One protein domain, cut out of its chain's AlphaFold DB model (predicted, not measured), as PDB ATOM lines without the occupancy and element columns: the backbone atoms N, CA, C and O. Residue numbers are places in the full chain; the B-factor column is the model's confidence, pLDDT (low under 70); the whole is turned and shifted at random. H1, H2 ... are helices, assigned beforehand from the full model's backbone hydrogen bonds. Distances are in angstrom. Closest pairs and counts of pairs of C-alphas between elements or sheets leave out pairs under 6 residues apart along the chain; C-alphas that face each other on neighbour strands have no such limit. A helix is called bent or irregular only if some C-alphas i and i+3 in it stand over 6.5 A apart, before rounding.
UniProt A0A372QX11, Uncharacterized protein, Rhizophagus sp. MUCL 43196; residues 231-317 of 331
ATOM      1  N   GLY A 231       3.699  14.722 -12.245       81.94
ATOM      2  CA  GLY A 231       2.682  15.738 -11.990       81.94
ATOM      3  C   GLY A 231       2.871  16.320 -10.592       81.94
ATOM      4  O   GLY A 231       2.114  15.974  -9.690       81.94
ATOM      5  N   GLY A 232       3.923  17.123 -10.417       89.00
ATOM      6  CA  GLY A 232       4.288  17.745  -9.140       89.00
ATOM      7  C   GLY A 232       3.637  19.108  -8.934       89.00
ATOM      8  O   GLY A 232       2.415  19.203  -8.831       89.00
ATOM      9  N   SER A 233       4.459  20.153  -8.853       92.44
ATOM     10  CA  SER A 233       4.008  21.534  -8.667       92.44
ATOM     11  C   SER A 233       3.958  22.337  -9.971       92.44
ATOM     12  O   SER A 233       4.224  21.821 -11.059       92.44
ATOM     13  N   TRP A 234       3.583  23.612  -9.861       94.06
ATOM     14  CA  TRP A 234       3.376  24.498 -10.996       94.06
ATOM     15  C   TRP A 234       4.621  24.587 -11.877       94.06
ATOM     16  O   TRP A 234       5.703  24.965 -11.424       94.06
ATOM     17  N   ILE A 235       4.433  24.343 -13.171       91.75
ATOM     18  CA  ILE A 235       5.418  24.633 -14.212       91.75
ATOM     19  C   ILE A 235       4.760  25.574 -15.219       91.75
ATOM     20  O   ILE A 235       3.580  25.433 -15.551       91.75
ATOM     21  N   ALA A 236       5.517  26.556 -15.705       92.88
ATOM     22  CA  ALA A 236       5.025  27.494 -16.702       92.88
ATOM     23  C   ALA A 236       4.607  26.753 -17.982       92.88
ATOM     24  O   ALA A 236       5.393  26.013 -18.572       92.88
ATOM     25  N   THR A 237       3.375  26.979 -18.440       92.56
ATOM     26  CA  THR A 237       2.910  26.430 -19.719       92.56
ATOM     27  C   THR A 237       3.709  27.058 -20.867       92.56
ATOM     28  O   THR A 237       3.786  28.292 -20.921       92.56
ATOM     29  N   PRO A 238       4.249  26.261 -21.810       93.12
ATOM     30  CA  PRO A 238       4.964  26.780 -22.975       93.12
ATOM     31  C   PRO A 238       4.168  27.864 -23.705       93.12
ATOM     32  O   PRO A 238       2.944  27.769 -23.839       93.12
ATOM     33  N   LYS A 239       4.856  28.910 -24.183       91.75
ATOM     34  CA  LYS A 239       4.209  30.091 -24.780       91.75
ATOM     35  C   LYS A 239       3.362  29.722 -26.001       91.75
ATOM     36  O   LYS A 239       2.263  30.247 -26.157       91.75
ATOM     37  N   GLY A 240       3.835  28.788 -26.831       92.12
ATOM     38  CA  GLY A 240       3.076  28.290 -27.978       92.12
ATOM     39  C   GLY A 240       1.736  27.664 -27.579       92.12
ATOM     40  O   GLY A 240       0.722  27.927 -28.224       92.12
ATOM     41  N   LEU A 241       1.709  26.897 -26.485       91.94
ATOM     42  CA  LEU A 241       0.499  26.247 -25.984       91.94
ATOM     43  C   LEU A 241      -0.424  27.226 -25.242       91.94
ATOM     44  O   LEU A 241      -1.631  27.229 -25.478       91.94
ATOM     45  N   SER A 242       0.127  28.099 -24.394       91.19
ATOM     46  CA  SER A 242      -0.673  29.070 -23.632       91.19
ATOM     47  C   SER A 242      -1.368  30.095 -24.534       91.19
ATOM     48  O   SER A 242      -2.526  30.444 -24.296       91.19
ATOM     49  N   ASN A 243      -0.727  30.502 -25.634       91.50
ATOM     50  CA  ASN A 243      -1.321  31.396 -26.630       91.50
ATOM     51  C   ASN A 243      -2.564  30.807 -27.313       91.50
ATOM     52  O   ASN A 243      -3.437  31.569 -27.731       91.50
ATOM     53  N   LYS A 244      -2.678  29.473 -27.402       91.62
ATOM     54  CA  LYS A 244      -3.864  28.809 -27.966       91.62
ATOM     55  C   LYS A 244      -5.095  28.939 -27.072       91.62
ATOM     56  O   LYS A 244      -6.199  28.710 -27.550       91.62
ATOM     57  N   LYS A 245      -4.916  29.289 -25.788       88.25
ATOM     58  CA  LYS A 245      -5.993  29.402 -24.786       88.25
ATOM     59  C   LYS A 245      -6.871  28.143 -24.687       88.25
ATOM     60  O   LYS A 245      -8.040  28.232 -24.333       88.25
ATOM     61  N   ALA A 246      -6.299  26.984 -25.011       87.62
ATOM     62  CA  ALA A 246      -6.985  25.692 -25.032       87.62
ATOM     63  C   ALA A 246      -6.692  24.840 -23.785       87.62
ATOM     64  O   ALA A 246      -7.243  23.755 -23.635       87.62
ATOM     65  N   THR A 247      -5.816  25.313 -22.897       91.31
ATOM     66  CA  THR A 247      -5.419  24.616 -21.672       91.31
ATOM     67  C   THR A 247      -5.563  25.535 -20.464       91.31
ATOM     68  O   THR A 247      -5.433  26.757 -20.566       91.31
ATOM     69  N   ILE A 248      -5.837  24.936 -19.308       93.06
ATOM     70  CA  ILE A 248      -5.871  25.618 -18.014       93.06
ATOM     71  C   ILE A 248      -4.757  25.015 -17.168       93.06
ATOM     72  O   ILE A 248      -4.659  23.798 -17.053       93.06
ATOM     73  N   ASN A 249      -3.927  25.870 -16.579       94.44
ATOM     74  CA  ASN A 249      -2.844  25.467 -15.690       94.44
ATOM     75  C   ASN A 249      -3.154  25.973 -14.272       94.44
ATOM     76  O   ASN A 249      -2.980  27.173 -14.035       94.44
ATOM     77  N   PRO A 250      -3.683  25.122 -13.366       94.94
ATOM     78  CA  PRO A 250      -3.928  25.486 -11.971       94.94
ATOM     79  C   PRO A 250      -2.706  26.122 -11.315       94.94
ATOM     80  O   PRO A 250      -1.615  25.568 -11.367       94.94
ATOM     81  N   ASP A 251      -2.884  27.269 -10.668       94.88
ATOM     82  CA  ASP A 251      -1.776  28.045 -10.115       94.88
ATOM     83  C   ASP A 251      -1.501  27.700  -8.644       94.88
ATOM     84  O   ASP A 251      -1.979  28.383  -7.738       94.88
ATOM     85  N   ASN A 252      -0.716  26.649  -8.396       94.88
ATOM     86  CA  ASN A 252      -0.287  26.254  -7.049       94.88
ATOM     87  C   ASN A 252       1.091  26.791  -6.633       94.88
ATOM     88  O   ASN A 252       1.654  26.324  -5.647       94.88
ATOM     89  N   ARG A 253       1.613  27.840  -7.289       94.88
ATOM     90  CA  ARG A 253       2.908  28.456  -6.919       94.88
ATOM     91  C   ARG A 253       2.972  28.925  -5.467       94.88
ATOM     92  O   ARG A 253       4.025  28.864  -4.848       94.88
ATOM     93  N   ALA A 254       1.852  29.419  -4.934       93.12
ATOM     94  CA  ALA A 254       1.788  29.943  -3.572       93.12
ATOM     95  C   ALA A 254       1.835  28.846  -2.495       93.12
ATOM     96  O   ALA A 254       2.295  29.114  -1.389       93.12
ATOM     97  N   THR A 255       1.335  27.641  -2.790       92.62
ATOM     98  CA  THR A 255       1.417  26.504  -1.862       92.62
ATOM     99  C   THR A 255       2.689  25.695  -2.072       92.62
ATOM    100  O   THR A 255       3.215  25.162  -1.101       92.62
ATOM    101  N   GLY A 256       3.185  25.609  -3.312       92.38
ATOM    102  CA  GLY A 256       4.351  24.800  -3.668       92.38
ATOM    103  C   GLY A 256       4.132  23.298  -3.468       92.38
ATOM    104  O   GLY A 256       5.097  22.551  -3.379       92.38
ATOM    105  N   ASP A 257       2.874  22.865  -3.350       94.19
ATOM    106  CA  ASP A 257       2.522  21.459  -3.171       94.19
ATOM    107  C   ASP A 257       2.657  20.671  -4.486       94.19
ATOM    108  O   ASP A 257       2.697  21.245  -5.578       94.19
ATOM    109  N   ASP A 258       2.686  19.345  -4.376       94.62
ATOM    110  CA  ASP A 258       2.774  18.421  -5.510       94.62
ATOM    111  C   ASP A 258       1.395  17.955  -6.018       94.62
ATOM    112  O   ASP A 258       1.233  16.839  -6.512       94.62
ATOM    113  N   LEU A 259       0.362  18.791  -5.857       92.50
ATOM    114  CA  LEU A 259      -1.023  18.441  -6.176       92.50
ATOM    115  C   LEU A 259      -1.484  18.962  -7.545       92.50
ATOM    116  O   LEU A 259      -2.694  19.043  -7.765       92.50
ATOM    117  N   CYS A 260      -0.593  19.299  -8.492       91.56
ATOM    118  CA  CYS A 260      -1.021  19.803  -9.809       91.56
ATOM    119  C   CYS A 260      -2.023  18.876 -10.498       91.56
ATOM    120  O   CYS A 260      -3.027  19.365 -11.022       91.56
ATOM    121  N   LEU A 261      -1.797  17.557 -10.461       91.31
ATOM    122  CA  LEU A 261      -2.758  16.606 -11.019       91.31
ATOM    123  C   LEU A 261      -4.091  16.666 -10.266       91.31
ATOM    124  O   LEU A 261      -5.136  16.766 -10.898       91.31
ATOM    125  N   GLY A 262      -4.066  16.688  -8.930       93.38
ATOM    126  CA  GLY A 262      -5.272  16.809  -8.107       93.38
ATOM    127  C   GLY A 262      -6.079  18.072  -8.418       93.38
ATOM    128  O   GLY A 262      -7.297  18.001  -8.577       93.38
ATOM    129  N   TYR A 263      -5.419  19.219  -8.598       95.56
ATOM    130  CA  TYR A 263      -6.086  20.447  -9.032       95.56
ATOM    131  C   TYR A 263      -6.632  20.345 -10.462       95.56
ATOM    132  O   TYR A 263      -7.732  20.831 -10.726       95.56
ATOM    133  N   GLY A 264      -5.907  19.696 -11.377       94.25
ATOM    134  CA  GLY A 264      -6.384  19.414 -12.733       94.25
ATOM    135  C   GLY A 264      -7.647  18.547 -12.747       94.25
ATOM    136  O   GLY A 264      -8.582  18.828 -13.490       94.25
ATOM    137  N   LEU A 265      -7.724  17.548 -11.868       94.94
ATOM    138  CA  LEU A 265      -8.920  16.723 -11.693       94.94
ATOM    139  C   LEU A 265     -10.056  17.502 -11.010       94.94
ATOM    140  O   LEU A 265     -11.208  17.398 -11.415       94.94
ATOM    141  N   GLY A 266      -9.749  18.366 -10.041       95.88
ATOM    142  CA  GLY A 266     -10.738  19.271  -9.444       95.88
ATOM    143  C   GLY A 266     -11.350  20.249 -10.457       95.88
ATOM    144  O   GLY A 266     -12.536  20.574 -10.366       95.88
ATOM    145  N   LEU A 267     -10.572  20.686 -11.458       95.12
ATOM    146  CA  LEU A 267     -11.073  21.528 -12.549       95.12
ATOM    147  C   LEU A 267     -12.182  20.851 -13.354       95.12
ATOM    148  O   LEU A 267     -13.093  21.553 -13.786       95.12
ATOM    149  N   HIS A 268     -12.135  19.529 -13.542       93.75
ATOM    150  CA  HIS A 268     -13.197  18.801 -14.238       93.75
ATOM    151  C   HIS A 268     -14.557  19.057 -13.574       93.75
ATOM    152  O   HIS A 268     -15.498  19.488 -14.240       93.75
ATOM    153  N   PHE A 269     -14.640  18.893 -12.250       95.19
ATOM    154  CA  PHE A 269     -15.877  19.119 -11.503       95.19
ATOM    155  C   PHE A 269     -16.303  20.590 -11.497       95.19
ATOM    156  O   PHE A 269     -17.475  20.886 -11.725       95.19
ATOM    157  N   LEU A 270     -15.350  21.514 -11.318       95.44
ATOM    158  CA  LEU A 270     -15.615  22.952 -11.410       95.44
ATOM    159  C   LEU A 270     -16.220  23.323 -12.772       95.44
ATOM    160  O   LEU A 270     -17.178  24.092 -12.832       95.44
ATOM    161  N   HIS A 271     -15.680  22.786 -13.867       93.06
ATOM    162  CA  HIS A 271     -16.210  23.028 -15.206       93.06
ATOM    163  C   HIS A 271     -17.585  22.395 -15.402       93.06
ATOM    164  O   HIS A 271     -18.471  23.070 -15.923       93.06
ATOM    165  N   ASN A 272     -17.778  21.146 -14.973       92.31
ATOM    166  CA  ASN A 272     -19.039  20.430 -15.140       92.31
ATOM    167  C   ASN A 272     -20.206  21.182 -14.472       92.31
ATOM    168  O   ASN A 272     -21.211  21.470 -15.115       92.31
ATOM    169  N   GLU A 273     -20.038  21.621 -13.221       94.06
ATOM    170  CA  GLU A 273     -21.099  22.329 -12.484       94.06
ATOM    171  C   GLU A 273     -21.395  23.741 -13.000       94.06
ATOM    172  O   GLU A 273     -22.465  24.289 -12.746       94.06
ATOM    173  N   ASN A 274     -20.456  24.345 -13.728       93.00
ATOM    174  CA  ASN A 274     -20.583  25.706 -14.247       93.00
ATOM    175  C   ASN A 274     -20.791  25.732 -15.770       93.00
ATOM    176  O   ASN A 274     -20.553  26.763 -16.404       93.00
ATOM    177  N   ASN A 275     -21.199  24.610 -16.379       90.25
ATOM    178  CA  ASN A 275     -21.395  24.463 -17.829       90.25
ATOM    179  C   ASN A 275     -20.183  24.941 -18.655       90.25
ATOM    180  O   ASN A 275     -20.318  25.530 -19.726       90.25
ATOM    181  N   GLY A 276     -18.979  24.748 -18.117       83.12
ATOM    182  CA  GLY A 276     -17.712  25.164 -18.711       83.12
ATOM    183  C   GLY A 276     -17.388  26.660 -18.621       83.12
ATOM    184  O   GLY A 276     -16.288  27.055 -19.009       83.12
ATOM    185  N   ILE A 277     -18.283  27.505 -18.097       87.00
ATOM    186  CA  ILE A 277     -18.107  28.962 -18.055       87.00
ATOM    187  C   ILE A 277     -17.585  29.380 -16.680       87.00
ATOM    188  O   ILE A 277     -18.338  29.697 -15.762       87.00
ATOM    189  N   VAL A 278     -16.260  29.430 -16.545       92.19
ATOM    190  CA  VAL A 278     -15.599  29.842 -15.300       92.19
ATOM    191  C   VAL A 278     -14.577  30.931 -15.592       92.19
ATOM    192  O   VAL A 278     -13.627  30.740 -16.345       92.19
ATOM    193  N   LYS A 279     -14.737  32.100 -14.966       92.94
ATOM    194  CA  LYS A 279     -13.744  33.183 -15.051       92.94
ATOM    195  C   LYS A 279     -12.510  32.822 -14.226       92.94
ATOM    196  O   LYS A 279     -12.662  32.519 -13.048       92.94
ATOM    197  N   ASN A 280     -11.305  32.956 -14.773       93.38
ATOM    198  CA  ASN A 280     -10.042  32.658 -14.077       93.38
ATOM    199  C   ASN A 280     -10.041  31.276 -13.375       93.38
ATOM    200  O   ASN A 280      -9.881  31.218 -12.148       93.38
ATOM    201  N   PRO A 281     -10.282  30.176 -14.114       94.31
ATOM    202  CA  PRO A 281     -10.410  28.838 -13.535       94.31
ATOM    203  C   PRO A 281      -9.111  28.341 -12.887       94.31
ATOM    204  O   PRO A 281      -9.169  27.511 -11.993       94.31
ATOM    205  N   GLN A 282      -7.953  28.901 -13.250       94.81
ATOM    206  CA  GLN A 282      -6.650  28.552 -12.679       94.81
ATOM    207  C   GLN A 282      -6.507  28.850 -11.175       94.81
ATOM    208  O   GLN A 282      -5.589  28.342 -10.535       94.81
ATOM    209  N   ASN A 283      -7.372  29.692 -10.601       95.81
ATOM    210  CA  ASN A 283      -7.255  30.118  -9.209       95.81
ATOM    211  C   ASN A 283      -7.642  28.986  -8.246       95.81
ATOM    212  O   ASN A 283      -8.803  28.576  -8.203       95.81
ATOM    213  N   LEU A 284      -6.714  28.567  -7.378       95.50
ATOM    214  CA  LEU A 284      -6.952  27.442  -6.464       95.50
ATOM    215  C   LEU A 284      -8.137  27.627  -5.516       95.50
ATOM    216  O   LEU A 284      -8.765  26.642  -5.147       95.50
ATOM    217  N   SER A 285      -8.483  28.858  -5.125       95.50
ATOM    218  CA  SER A 285      -9.654  29.105  -4.270       95.50
ATOM    219  C   SER A 285     -10.961  28.601  -4.888       95.50
ATOM    220  O   SER A 285     -11.885  28.267  -4.154       95.50
ATOM    221  N   LYS A 286     -11.022  28.502  -6.222       95.81
ATOM    222  CA  LYS A 286     -12.162  27.948  -6.960       95.81
ATOM    223  C   LYS A 286     -12.108  26.434  -7.096       95.81
ATOM    224  O   LYS A 286     -13.152  25.812  -7.198       95.81
ATOM    225  N   ILE A 287     -10.909  25.857  -7.110       96.56
ATOM    226  CA  ILE A 287     -10.682  24.423  -7.342       96.56
ATOM    227  C   ILE A 287     -10.754  23.638  -6.025       96.56
ATOM    228  O   ILE A 287     -11.295  22.538  -5.988       96.56
ATOM    229  N   ARG A 288     -10.255  24.216  -4.924       95.50
ATOM    230  CA  ARG A 288     -10.195  23.590  -3.589       95.50
ATOM    231  C   ARG A 288     -11.500  22.924  -3.125       95.50
ATOM    232  O   ARG A 288     -11.391  21.821  -2.595       95.50
ATOM    233  N   PRO A 289     -12.699  23.508  -3.331       96.38
ATOM    234  CA  PRO A 289     -13.957  22.864  -2.944       96.38
ATOM    235  C   PRO A 289     -14.195  21.493  -3.592       96.38
ATOM    236  O   PRO A 289     -14.934  20.684  -3.046       96.38
ATOM    237  N   TYR A 290     -13.561  21.224  -4.736       96.38
ATOM    238  CA  TYR A 290     -13.742  19.996  -5.505       96.38
ATOM    239  C   TYR A 290     -12.693  18.924  -5.200       96.38
ATOM    240  O   TYR A 290     -12.859  17.787  -5.625       96.38
ATOM    241  N   LEU A 291     -11.628  19.242  -4.456       94.38
ATOM    242  CA  LEU A 291     -10.558  18.275  -4.179       94.38
ATOM    243  C   LEU A 291     -11.040  17.074  -3.362       94.38
ATOM    244  O   LEU A 291     -10.560  15.970  -3.576       94.38
ATOM    245  N   SER A 292     -12.017  17.264  -2.472       94.62
ATOM    246  CA  SER A 292     -12.618  16.172  -1.695       94.62
ATOM    247  C   SER A 292     -13.407  15.173  -2.548       94.62
ATOM    248  O   SER A 292     -13.706  14.081  -2.074       94.62
ATOM    249  N   ARG A 293     -13.739  15.529  -3.797       95.12
ATOM    250  CA  ARG A 293     -14.405  14.645  -4.766       95.12
ATOM    251  C   ARG A 293     -13.424  13.827  -5.597       95.12
ATOM    252  O   ARG A 293     -13.854  12.933  -6.314       95.12
ATOM    253  N   VAL A 294     -12.131  14.142  -5.526       95.31
ATOM    254  CA  VAL A 294     -11.081  13.415  -6.233       95.31
ATOM    255  C   VAL A 294     -10.449  12.422  -5.261       95.31
ATOM    256  O   VAL A 294      -9.750  12.806  -4.323       95.31
ATOM    257  N   ASN A 295     -10.665  11.133  -5.492       95.69
ATOM    258  CA  ASN A 295     -10.019  10.075  -4.734       95.69
ATOM    259  C   ASN A 295      -8.631   9.769  -5.322       95.69
ATOM    260  O   ASN A 295      -8.523   9.211  -6.412       95.69
ATOM    261  N   LEU A 296      -7.578  10.125  -4.584       94.12
ATOM    262  CA  LEU A 296      -6.176   9.825  -4.910       94.12
ATOM    263  C   LEU A 296      -5.530   8.897  -3.868       94.12
ATOM    264  O   LEU A 296      -4.318   8.934  -3.651       94.12
ATOM    265  N   GLU A 297      -6.324   8.076  -3.177       94.25
ATOM    266  CA  GLU A 297      -5.824   7.214  -2.108       94.25
ATOM    267  C   GLU A 297      -4.768   6.217  -2.617       94.25
ATOM    268  O   GLU A 297      -4.982   5.414  -3.536       94.25
ATOM    269  N   GLY A 298      -3.591   6.256  -1.989       90.19
ATOM    270  CA  GLY A 298      -2.444   5.437  -2.369       90.19
ATOM    271  C   GLY A 298      -1.876   5.775  -3.751       90.19
ATOM    272  O   GLY A 298      -1.288   4.893  -4.383       90.19
ATOM    273  N   ILE A 299      -2.103   6.989  -4.258       90.75
ATOM    274  CA  ILE A 299      -1.349   7.563  -5.375       90.75
ATOM    275  C   ILE A 299      -0.173   8.354  -4.781       90.75
ATOM    276  O   ILE A 299      -0.401   9.226  -3.941       90.75
ATOM    277  N   PRO A 300       1.084   8.048  -5.149       86.62
ATOM    278  CA  PRO A 300       2.234   8.783  -4.630       86.62
ATOM    279  C   PRO A 300       2.234  10.230  -5.137       86.62
ATOM    280  O   PRO A 300       1.818  10.491  -6.263       86.62
ATOM    281  N   MET A 301       2.731  11.154  -4.312       89.31
ATOM    282  CA  MET A 301       2.951  12.558  -4.676       89.31
ATOM    283  C   MET A 301       4.457  12.864  -4.645       89.31
ATOM    284  O   MET A 301       5.109  12.456  -3.680       89.31
ATOM    285  N   PRO A 302       5.020  13.539  -5.666       89.62
ATOM    286  CA  PRO A 302       4.365  13.978  -6.905       89.62
ATOM    287  C   PRO A 302       3.913  12.806  -7.782       89.62
ATOM    288  O   PRO A 302       4.561  11.758  -7.815       89.62
ATOM    289  N   THR A 303       2.782  12.969  -8.478       88.69
ATOM    290  CA  THR A 303       2.148  11.845  -9.184       88.69
ATOM    291  C   THR A 303       2.975  11.406 -10.395       88.69
ATOM    292  O   THR A 303       3.132  12.194 -11.325       88.69
ATOM    293  N   PRO A 304       3.477  10.160 -10.461       85.31
ATOM    294  CA  PRO A 304       4.190   9.682 -11.636       85.31
ATOM    295  C   PRO A 304       3.258   9.579 -12.840       85.31
ATOM    296  O   PRO A 304       2.186   8.979 -12.753       85.31
ATOM    297  N   ILE A 305       3.689  10.117 -13.978       83.38
ATOM    298  CA  ILE A 305       2.977   9.995 -15.248       83.38
ATOM    299  C   ILE A 305       3.239   8.590 -15.802       83.38
ATOM    300  O   ILE A 305       4.235   8.352 -16.485       83.38
ATOM    301  N   CYS A 306       2.382   7.624 -15.461       80.75
ATOM    302  CA  CYS A 306       2.432   6.278 -16.029       80.75
ATOM    303  C   CYS A 306       1.041   5.616 -16.109       80.75
ATOM    304  O   CYS A 306       0.182   5.909 -15.274       80.75
ATOM    305  N   PRO A 307       0.816   4.688 -17.066       81.44
ATOM    306  CA  PRO A 307      -0.501   4.086 -17.314       81.44
ATOM    307  C   PRO A 307      -1.158   3.485 -16.069       81.44
ATOM    308  O   PRO A 307      -2.285   3.831 -15.744       81.44
ATOM    309  N   ARG A 308      -0.414   2.694 -15.283       84.00
ATOM    310  CA  ARG A 308      -0.920   2.052 -14.056       84.00
ATOM    311  C   ARG A 308      -1.455   3.046 -13.016       84.00
ATOM    312  O   ARG A 308      -2.376   2.724 -12.268       84.00
ATOM    313  N   VAL A 309      -0.854   4.234 -12.920       87.56
ATOM    314  CA  VAL A 309      -1.332   5.288 -12.014       87.56
ATOM    315  C   VAL A 309      -2.651   5.859 -12.527       87.56
ATOM    316  O   VAL A 309      -3.585   5.999 -11.741       87.56
ATOM    317  N   PHE A 310      -2.762   6.121 -13.831       90.44
ATOM    318  CA  PHE A 310      -3.994   6.635 -14.432       90.44
ATOM    319  C   PHE A 310      -5.134   5.620 -14.396       90.44
ATOM    320  O   PHE A 310      -6.217   5.978 -13.952       90.44
ATOM    321  N   GLU A 311      -4.878   4.350 -14.709       91.06
ATOM    322  CA  GLU A 311      -5.860   3.264 -14.566       91.06
ATOM    323  C   GLU A 311      -6.415   3.189 -13.139       91.06
ATOM    324  O   GLU A 311      -7.617   3.014 -12.925       91.06
ATOM    325  N   LYS A 312      -5.547   3.355 -12.130       93.75
ATOM    326  CA  LYS A 312      -5.977   3.392 -10.730       93.75
ATOM    327  C   LYS A 312      -6.828   4.632 -10.434       93.75
ATOM    328  O   LYS A 312      -7.853   4.489  -9.771       93.75
ATOM    329  N   ILE A 313      -6.430   5.809 -10.920       94.62
ATOM    330  CA  ILE A 313      -7.189   7.058 -10.751       94.62
ATOM    331  C   ILE A 313      -8.575   6.941 -11.394       94.62
ATOM    332  O   ILE A 313      -9.562   7.229 -10.725       94.62
ATOM    333  N   GLU A 314      -8.676   6.487 -12.643       96.25
ATOM    334  CA  GLU A 314      -9.955   6.311 -13.348       96.25
ATOM    335  C   GLU A 314     -10.845   5.280 -12.637       96.25
ATOM    336  O   GLU A 314     -12.037   5.504 -12.438       96.25
ATOM    337  N   LYS A 315     -10.262   4.182 -12.132       96.88
ATOM    338  CA  LYS A 315     -10.995   3.195 -11.326       96.88
ATOM    339  C   LYS A 315     -11.520   3.774 -10.007       96.88
ATOM    340  O   LYS A 315     -12.602   3.399  -9.563       96.88
ATOM    341  N   GLN A 316     -10.749   4.648  -9.358       96.94
ATOM    342  CA  GLN A 316     -11.144   5.329  -8.118       96.94
ATOM    343  C   GLN A 316     -12.134   6.477  -8.362       96.94
ATOM    344  O   GLN A 316     -12.849   6.857  -7.434       96.94
ATOM    345  N   ASN A 317     -12.193   7.013  -9.585       96.00
ATOM    346  CA  ASN A 317     -13.005   8.166  -9.966       96.00
ATOM    347  C   ASN A 317     -13.752   7.882 -11.286       96.00
ATOM    348  O   ASN A 317     -13.348   8.402 -12.323       96.00
TER     349      ASN A 317
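Overview. This is residues 231 to 317 of the 331 residues of an uncharacterized protein of Rhizophagus sp. MUCL 43196 (UniProt A0A372QX11). Two helices, H2 and H3, cross at nearly a right angle and make a small core, while two more helices, H1 and H4, are set off from it on long loops toward opposite ends of the domain. Residues 238 to 246, which include the short H1, stick out from one end, and more of the printed part is loop than helix. The printed part has 87 residues, with four named helices in the order H1, H2, H3, H4 and no named strand; the class is all helix, though only 39 of the residues are in named elements. The whole is compact, with a radius of gyration of the C-alphas of 13.0 A, and spans 33 by 28 by 24 A.

Along the chain. The longest helix, H2, holds residues 260 to 273 and is 20.4 A from first to last C-alpha; it begins at C-alpha 260, at (-1.021, 19.803, -9.809). H3, residues 284 to 293, is 14.9 A long. H4, residues 307 to 316, is 14.1 A long and ends at C-alpha 316, at (-11.144, 5.329, -8.118). H1, residues 239 to 243, is 6.0 A long and begins at C-alpha 239, at (4.209, 30.091, -24.780).

Arrangement. H2 and H3 touch, with 17 pairs of C-alphas within 8 A. Their closest C-alphas are those of Gly 266 and Tyr 290, 5.0 A apart. Their lines are about perpendicular, at 88 degrees, and their centres are 7.5 A apart. H3 is irregular, but only just: C-alphas 289 and 292 are 6.9 A apart, and its line is a rough one. H4 is apart from H1, H2 and H3. H1 is apart from H2 and H3 as well. In H1 and H4 every O i to N i+4 pair is within hydrogen-bond range; in H2 8 of 10 are, and in H3 1 of 6, beside 4 of 7 O i to N i+3 pairs.

Size, cuts and confidence. The two C-alphas farthest apart are those of Asn 243, in H1, and Gly 298, at 35.5 A. Residues 238 to 246 stand free, and the body without them spans 33 by 25 by 20 A. The links from H1 to H2, residues 244 to 259, and from H3 to H4, residues 294 to 306, are long; the link from H2 to H3, with 10 residues, is short. The printed part has no cut. The mean pLDDT of the printed part is 92.3, and no printed residue is under 70.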